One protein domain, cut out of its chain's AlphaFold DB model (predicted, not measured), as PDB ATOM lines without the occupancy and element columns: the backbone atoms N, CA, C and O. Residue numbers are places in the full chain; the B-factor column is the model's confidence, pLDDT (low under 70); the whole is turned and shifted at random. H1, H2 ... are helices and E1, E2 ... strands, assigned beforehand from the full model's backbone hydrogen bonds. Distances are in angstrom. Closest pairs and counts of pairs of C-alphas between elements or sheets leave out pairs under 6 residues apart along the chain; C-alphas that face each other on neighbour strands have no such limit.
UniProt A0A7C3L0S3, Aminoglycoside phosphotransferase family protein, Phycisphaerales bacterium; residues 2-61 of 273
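This is residues 2 to 61 of the 273 residues of the protein "Aminoglycoside phosphotransferase family protein" of Phycisphaerales bacterium (UniProt A0A7C3L0S3). A small antiparallel sheet of three strands has one helix, H1, packed over one face, and its other face bears no named helix. A long loop, residues 22 to 40, makes one end of the elongated outline, and the hairpin turn between E2 and E3 reaches out at the other end. The printed part has 60 residues with E1, H1, E2 and E3 in that order along the chain; the sheet's order is E1, E3, E2. The class is mixed, helices and strands, though under half of the residues are in named elements. The whole is compact, with a radius of gyration of the C-alphas of 11.5 A and spans of 36 by 20 by 17 A.

Strand E1, residues 3 to 6, begins at C-alpha 3 (157.071, 275.422, 103.023). Helix H1, residues 11 to 21, is 14.9 A long and begins at C-alpha 11 (164.554, 258.038, 95.253). Strand E2, residues 41 to 45, is 11.2 A long. Strand E3, residues 55 to 59, is 13.5 A long and ends at C-alpha 59 (161.892, 274.569, 104.276).

E1 and E3 are antiparallel neighbours at 153 degrees, with N 4 and O 58 2.9 A apart, within hydrogen-bond range. E3 and E2, a hairpin, are antiparallel at 177 degrees, with N 57 and O 43 at 2.8 A. H1 is on the sheet, in two layers, helix on one face, at a height over the sheet of 9.5 A. It lies over E3 and E2 and only just runs along the strands, at 29.7 degrees to E2 on the local plane. Its closest C-alphas to E2 are those of Gly 21 and Val 41, 5.1 A; to E3, those of His 14 and Ile 56, 7.3 A. E1, H1 and E2 form a split strand-helix-strand unit, two strands running the same way with E3 between them, and its crossover is right-handed. In H1 every O i to N i+4 pair is within hydrogen-bond range.

The two C-alphas farthest apart, those of Pro 31 and Gly 50, are 36.9 A apart. The link from H1 to E2 is long, and the printed part has no cut. No printed residue is under 70 in pLDDT.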
ATOM      1  N   GLU A   2     155.911 279.060 105.883       87.81
ATOM      2  CA  GLU A   2     155.953 278.781 104.451       87.81
ATOM      3  C   GLU A   2     156.865 277.582 104.203       87.81
ATOM      4  O   GLU A   2     157.941 277.470 104.794       87.81
ATOM      5  N   VAL A   3     156.392 276.666 103.373       94.56
ATOM      6  CA  VAL A   3     157.071 275.422 103.023       94.56
ATOM      7  C   VAL A   3     157.046 275.271 101.514       94.56
ATOM      8  O   VAL A   3     156.173 275.821 100.841       94.56
ATOM      9  N   VAL A   4     157.996 274.509 100.996       96.31
ATOM     10  CA  VAL A   4     157.968 274.009  99.626       96.31
ATOM     11  C   VAL A   4     157.512 272.561  99.685       96.31
ATOM     12  O   VAL A   4     158.050 271.770 100.460       96.31
ATOM     13  N   VAL A   5     156.519 272.220  98.870       96.62
ATOM     14  CA  VAL A   5     156.114 270.831  98.654       96.62
ATOM     15  C   VAL A   5     156.660 270.406  97.296       96.62
ATOM     16  O   VAL A   5     156.332 271.025  96.285       96.62
ATOM     17  N   LYS A   6     157.519 269.384  97.276       96.31
ATOM     18  CA  LYS A   6     158.119 268.838  96.053       96.31
ATOM     19  C   LYS A   6     157.554 267.445  95.789       96.31
ATOM     20  O   LYS A   6     157.600 266.588  96.670       96.31
ATOM     21  N   LEU A   7     157.010 267.245  94.590       94.75
ATOM     22  CA  LEU A   7     156.448 265.981  94.117       94.75
ATOM     23  C   LEU A   7     156.322 265.974  92.573       94.75
ATOM     24  O   LEU A   7     155.930 267.001  92.016       94.75
ATOM     25  N   PRO A   8     156.617 264.850  91.883       94.50
ATOM     26  CA  PRO A   8     157.293 263.662  92.412       94.50
ATOM     27  C   PRO A   8     158.772 263.942  92.714       94.50
ATOM     28  O   PRO A   8     159.390 264.818  92.109       94.50
ATOM     29  N   VAL A   9     159.348 263.183  93.645       96.12
ATOM     30  CA  VAL A   9     160.778 263.238  93.980       96.12
ATOM     31  C   VAL A   9     161.423 261.893  93.657       96.12
ATOM     32  O   VAL A   9     160.891 260.839  93.993       96.12
ATOM     33  N   GLY A  10     162.581 261.908  92.995       95.62
ATOM     34  CA  GLY A  10     163.341 260.683  92.733       95.62
ATOM     35  C   GLY A  10     163.898 260.068  94.022       95.62
ATOM     36  O   GLY A  10     164.199 260.778  94.978       95.62
ATOM     37  N   TYR A  11     164.100 258.749  94.047       94.06
ATOM     38  CA  TYR A  11     164.554 258.038  95.253       94.06
ATOM     39  C   TYR A  11     165.876 258.575  95.834       94.06
ATOM     40  O   TYR A  11     166.008 258.696  97.050       94.06
ATOM     41  N   VAL A  12     166.843 258.926  94.975       95.75
ATOM     42  CA  VAL A  12     168.141 259.480  95.403       95.75
ATOM     43  C   VAL A  12     167.945 260.817  96.112       95.75
ATOM     44  O   VAL A  12     168.377 260.976  97.252       95.75
ATOM     45  N   GLU A  13     167.228 261.747  95.478       97.38
ATOM     46  CA  GLU A  13     166.948 263.050  96.075       97.38
ATOM     47  C   GLU A  13     166.145 262.910  97.372       97.38
ATOM     48  O   GLU A  13     166.469 263.566  98.364       97.38
ATOM     49  N   HIS A  14     165.148 262.019  97.395       97.75
ATOM     50  CA  HIS A  14     164.366 261.733  98.592       97.75
ATOM     51  C   HIS A  14     165.253 261.261  99.739       97.75
ATOM     52  O   HIS A  14     165.237 261.859 100.813       97.75
ATOM     53  N   ARG A  15     166.064 260.223  99.514       96.94
ATOM     54  CA  ARG A  15     166.967 259.659 100.524       96.94
ATOM     55  C   ARG A  15     167.876 260.722 101.135       96.94
ATOM     56  O   ARG A  15     167.982 260.793 102.355       96.94
ATOM     57  N   TRP A  16     168.534 261.527 100.306       98.00
ATOM     58  CA  TRP A  16     169.537 262.475 100.791       98.00
ATOM     59  C   TRP A  16     168.922 263.726 101.405       98.00
ATOM     60  O   TRP A  16     169.377 264.162 102.459       98.00
ATOM     61  N   THR A  17     167.851 264.259 100.817       97.75
ATOM     62  CA  THR A  17     167.177 265.450 101.354       97.75
ATOM     63  C   THR A  17     166.537 265.149 102.706       97.75
ATOM     64  O   THR A  17     166.678 265.929 103.644       97.75
ATOM     65  N   THR A  18     165.873 263.997 102.838       97.38
ATOM     66  CA  THR A  18     165.232 263.590 104.099       97.38
ATOM     67  C   THR A  18     166.263 263.144 105.130       97.38
ATOM     68  O   THR A  18     166.210 263.590 106.270       97.38
ATOM     69  N   GLY A  19     167.259 262.344 104.743       97.44
ATOM     70  CA  GLY A  19     168.281 261.852 105.664       97.44
ATOM     71  C   GLY A  19     169.174 262.949 106.254       97.44
ATOM     72  O   GLY A  19     169.590 262.837 107.403       97.44
ATOM     73  N   LEU A  20     169.448 264.015 105.495       97.56
ATOM     74  CA  LEU A  20     170.278 265.140 105.945       97.56
ATOM     75  C   LEU A  20     169.467 266.333 106.463       97.56
ATOM     76  O   LEU A  20     169.997 267.153 107.205       97.56
ATOM     77  N   GLY A  21     168.203 266.454 106.061       96.69
ATOM     78  CA  GLY A  21     167.364 267.608 106.373       96.69
ATOM     79  C   GLY A  21     166.305 267.355 107.439       96.69
ATOM     80  O   GLY A  21     165.723 268.322 107.932       96.69
ATOM     81  N   ARG A  22     166.001 266.100 107.792       96.06
ATOM     82  CA  ARG A  22     164.895 265.789 108.709       96.06
ATOM     83  C   ARG A  22     165.114 266.422 110.079       96.06
ATOM     84  O   ARG A  22     166.166 266.280 110.698       96.06
ATOM     85  N   VAL A  23     164.080 267.110 110.545       94.81
ATOM     86  CA  VAL A  23     164.042 267.739 111.864       94.81
ATOM     87  C   VAL A  23     162.667 267.545 112.482       94.81
ATOM     88  O   VAL A  23     161.641 267.638 111.803       94.81
ATOM     89  N   ASP A  24     162.629 267.337 113.794       93.00
ATOM     90  CA  ASP A  24     161.364 267.333 114.515       93.00
ATOM     91  C   ASP A  24     160.739 268.729 114.510       93.00
ATOM     92  O   ASP A  24     161.422 269.757 114.598       93.00
ATOM     93  N   ARG A  25     159.405 268.788 114.478       89.81
ATOM     94  CA  ARG A  25     158.670 270.063 114.483       89.81
ATOM     95  C   ARG A  25     159.022 270.937 115.692       89.81
ATOM     96  O   ARG A  25     159.074 272.161 115.551       89.81
ATOM     97  N   ALA A  26     159.267 270.314 116.847       92.44
ATOM     98  CA  ALA A  26     159.700 270.987 118.071       92.44
ATOM     99  C   ALA A  26     161.127 271.554 117.955       92.44
ATOM    100  O   ALA A  26     161.400 272.638 118.467       92.44
ATOM    101  N   SER A  27     162.002 270.867 117.218       92.94
ATOM    102  CA  SER A  27     163.412 271.224 117.044       92.94
ATOM    103  C   SER A  27     163.663 272.195 115.892       92.94
ATOM    104  O   SER A  27     164.741 272.770 115.817       92.94
ATOM    105  N   TRP A  28     162.675 272.444 115.024       91.44
ATOM    106  CA  TRP A  28     162.829 273.261 113.813       91.44
ATOM    107  C   TRP A  28     163.585 274.575 114.024       91.44
ATOM    108  O   TRP A  28     164.418 274.932 113.201       91.44
ATOM    109  N   SER A  29     163.274 275.309 115.093       89.69
ATOM    110  CA  SER A  29     163.855 276.627 115.383       89.69
ATOM    111  C   SER A  29     165.138 276.563 116.217       89.69
ATOM    112  O   SER A  29     165.659 277.607 116.597       89.69
ATOM    113  N   LEU A  30     165.636 275.367 116.538       92.38
ATOM    114  CA  LEU A  30     166.875 275.219 117.289       92.38
ATOM    115  C   LEU A  30     168.082 275.544 116.396       92.38
ATOM    116  O   LEU A  30     168.090 275.166 115.220       92.38
ATOM    117  N   PRO A  31     169.142 276.163 116.948       91.44
ATOM    118  CA  PRO A  31     170.341 276.513 116.187       91.44
ATOM    119  C   PRO A  31     171.000 275.336 115.457       91.44
ATOM    120  O   PRO A  31     171.620 275.534 114.418       91.44
ATOM    121  N   GLU A  32     170.885 274.117 115.985       90.44
ATOM    122  CA  GLU A  32     171.374 272.896 115.335       90.44
ATOM    123  C   GLU A  32     170.619 272.605 114.029       90.44
ATOM    124  O   GLU A  32     171.240 272.354 112.999       90.44
ATOM    125  N   SER A  33     169.286 272.711 114.043       92.31
ATOM    126  CA  SER A  33     168.451 272.478 112.859       92.31
ATOM    127  C   SER A  33     168.760 273.473 111.737       92.31
ATOM    128  O   SER A  33     168.660 273.150 110.558       92.31
ATOM    129  N   GLU A  34     169.181 274.688 112.082       92.12
ATOM    130  CA  GLU A  34     169.590 275.704 111.108       92.12
ATOM    131  C   GLU A  34     170.954 275.428 110.464       92.12
ATOM    132  O   GLU A  34     171.275 276.038 109.443       92.12
ATOM    133  N   ARG A  35     171.750 274.512 111.027       91.06
ATOM    134  CA  ARG A  35     173.065 274.116 110.501       91.06
ATOM    135  C   ARG A  35     173.002 272.912 109.562       91.06
ATOM    136  O   ARG A  35     174.050 272.470 109.103       91.06
ATOM    137  N   GLN A  36     171.809 272.386 109.266       94.81
ATOM    138  CA  GLN A  36     171.674 271.275 108.325       94.81
ATOM    139  C   GLN A  36     172.197 271.662 106.932       94.81
ATOM    140  O   GLN A  36     171.913 272.778 106.477       94.81
ATOM    141  N   PRO A  37     172.916 270.757 106.238       96.25
ATOM    142  CA  PRO A  37     173.544 271.050 104.946       96.25
ATOM    143  C   PRO A  37     172.536 271.174 103.793       96.25
ATOM    144  O   PRO A  37     172.880 271.664 102.720       96.25
ATOM    145  N   THR A  38     171.293 270.740 104.016       97.19
ATOM    146  CA  THR A  38     170.181 270.738 103.057       97.19
ATOM    147  C   THR A  38     168.981 271.492 103.651       97.19
ATOM    148  O   THR A  38     168.992 271.816 104.849       97.19
ATOM    149  N   PRO A  39     167.930 271.814 102.869       96.94
ATOM    150  CA  PRO A  39     166.690 272.351 103.421       96.94
ATOM    151  C   PRO A  39     166.157 271.443 104.529       96.94
ATOM    152  O   PRO A  39     166.182 270.217 104.400       96.94
ATOM    153  N   ARG A  40     165.661 272.042 105.618       96.81
ATOM    154  CA  ARG A  40     165.034 271.270 106.694       96.81
ATOM    155  C   ARG A  40     163.770 270.588 106.171       96.81
ATOM    156  O   ARG A  40     162.961 271.231 105.508       96.81
ATOM    157  N   VAL A  41     163.561 269.323 106.505       97.56
ATOM    158  CA  VAL A  41     162.403 268.526 106.086       97.56
ATOM    159  C   VAL A  41     161.457 268.339 107.266       97.56
ATOM    160  O   VAL A  41     161.878 267.899 108.335       97.56
ATOM    161  N   LEU A  42     160.180 268.687 107.066       96.12
ATOM    162  CA  LEU A  42     159.108 268.531 108.060       96.12
ATOM    163  C   LEU A  42     158.357 267.212 107.916       96.12
ATOM    164  O   LEU A  42     157.884 266.667 108.910       96.12
ATOM    165  N   ALA A  43     158.168 266.767 106.679       96.00
ATOM    166  CA  ALA A  43     157.450 265.551 106.351       96.00
ATOM    167  C   ALA A  43     157.888 265.060 104.973       96.00
ATOM    168  O   ALA A  43     158.270 265.854 104.114       96.00
ATOM    169  N   ASP A  44     157.788 263.761 104.764       97.44
ATOM    170  CA  ASP A  44     158.030 263.093 103.496       97.44
ATOM    171  C   ASP A  44     157.277 261.761 103.489       97.44
ATOM    172  O   ASP A  44     156.765 261.316 104.524       97.44
ATOM    173  N   GLY A  45     157.180 261.150 102.316       96.56
ATOM    174  CA  GLY A  45     156.529 259.862 102.144       96.56
ATOM    175  C   GLY A  45     156.815 259.263 100.777       96.56
ATOM    176  O   GLY A  45     157.317 259.936  99.880       96.56
ATOM    177  N   HIS A  46     156.475 257.983 100.631       96.38
ATOM    178  CA  HIS A  46     156.645 257.205  99.398       96.38
ATOM    179  C   HIS A  46     155.325 256.926  98.662       96.38
ATOM    180  O   HIS A  46     155.349 256.331  97.589       96.38
ATOM    181  N   GLU A  47     154.197 257.370  99.221       94.94
ATOM    182  CA  GLU A  47     152.864 257.196  98.649       94.94
ATOM    183  C   GLU A  47     152.074 258.507  98.733       94.94
ATOM    184  O   GLU A  47     152.117 259.199  99.759       94.94
ATOM    185  N   LEU A  48     151.322 258.839  97.679       91.88
ATOM    186  CA  LEU A  48     150.378 259.956  97.680       91.88
ATOM    187  C   LEU A  48     149.082 259.566  96.966       91.88
ATOM    188  O   LEU A  48     149.075 259.330  95.761       91.88
ATOM    189  N   GLY A  49     147.971 259.525  97.706       89.06
ATOM    190  CA  GLY A  49     146.649 259.229  97.143       89.06
ATOM    191  C   GLY A  49     146.537 257.843  96.495       89.06
ATOM    192  O   GLY A  49     145.820 257.713  95.506       89.06
ATOM    193  N   GLY A  50     147.255 256.835  97.011       90.12
ATOM    194  CA  GLY A  50     147.283 255.473  96.465       90.12
ATOM    195  C   GLY A  50     148.312 255.231  95.355       90.12
ATOM    196  O   GLY A  50     148.353 254.131  94.811       90.12
ATOM    197  N   TYR A  51     149.125 256.231  94.995       90.44
ATOM    198  CA  TYR A  51     150.202 256.091  94.009       90.44
ATOM    199  C   TYR A  51     151.564 255.961  94.690       90.44
ATOM    200  O   TYR A  51     151.866 256.757  95.583       90.44
ATOM    201  N   ASP A  52     152.407 255.046  94.194       93.12
ATOM    202  CA  ASP A  52     153.828 254.906  94.553       93.12
ATOM    203  C   ASP A  52     154.631 256.121  94.056       93.12
ATOM    204  O   ASP A  52     155.276 256.112  93.002       93.12
ATOM    205  N   LEU A  53     154.530 257.217  94.800       92.12
ATOM    206  CA  LEU A  53     155.051 258.521  94.434       92.12
ATOM    207  C   LEU A  53     155.671 259.179  95.661       92.12
ATOM    208  O   LEU A  53     154.975 259.561  96.601       92.12
ATOM    209  N   ALA A  54     156.991 259.350  95.627       96.31
ATOM    210  CA  ALA A  54     157.702 260.003  96.711       96.31
ATOM    211  C   ALA A  54     157.512 261.529  96.692       96.31
ATOM    212  O   ALA A  54     157.549 262.163  95.632       96.31
ATOM    213  N   TRP A  55     157.334 262.116  97.874       97.44
ATOM    214  CA  TRP A  55     157.078 263.544  98.078       97.44
ATOM    215  C   TRP A  55     157.793 264.061  99.327       97.44
ATOM    216  O   TRP A  55     158.093 263.301 100.245       97.44
ATOM    217  N   ILE A  56     158.064 265.369  99.366       97.94
ATOM    218  CA  ILE A  56     158.734 266.035 100.494       97.94
ATOM    219  C   ILE A  56     158.058 267.376 100.789       97.94
ATOM    220  O   ILE A  56     157.766 268.150  99.878       97.94
ATOM    221  N   VAL A  57     157.873 267.676 102.074       97.31
ATOM    222  CA  VAL A  57     157.547 269.000 102.613       97.31
ATOM    223  C   VAL A  57     158.785 269.549 103.314       97.31
ATOM    224  O   VAL A  57     159.181 269.069 104.380       97.31
ATOM    225  N   MET A  58     159.389 270.577 102.728       96.88
ATOM    226  CA  MET A  58     160.659 271.139 103.184       96.88
ATOM    227  C   MET A  58     160.604 272.650 103.396       96.88
ATOM    228  O   MET A  58     159.667 273.346 103.001       96.88
ATOM    229  N   GLU A  59     161.630 273.157 104.061       96.00
ATOM    230  CA  GLU A  59     161.892 274.569 104.276       96.00
ATOM    231  C   GLU A  59     161.837 275.355 102.967       96.00
ATOM    232  O   GLU A  59     162.537 275.043 102.005       96.00
ATOM    233  N   ARG A  60     161.054 276.436 102.963       95.31
ATOM    234  CA  ARG A  60     161.213 277.487 101.963       95.31
ATOM    235  C   ARG A  60     162.413 278.348 102.353       95.31
ATOM    236  O   ARG A  60     162.325 279.126 103.303       95.31
ATOM    237  N   LEU A  61     163.517 278.221 101.623       94.56
ATOM    238  CA  LEU A  61     164.647 279.142 101.749       94.56
ATOM    239  C   LEU A  61     164.282 280.474 101.070       94.56
ATOM    240  O   LEU A  61     163.828 280.459  99.923       94.56
TER     241      LEU A  61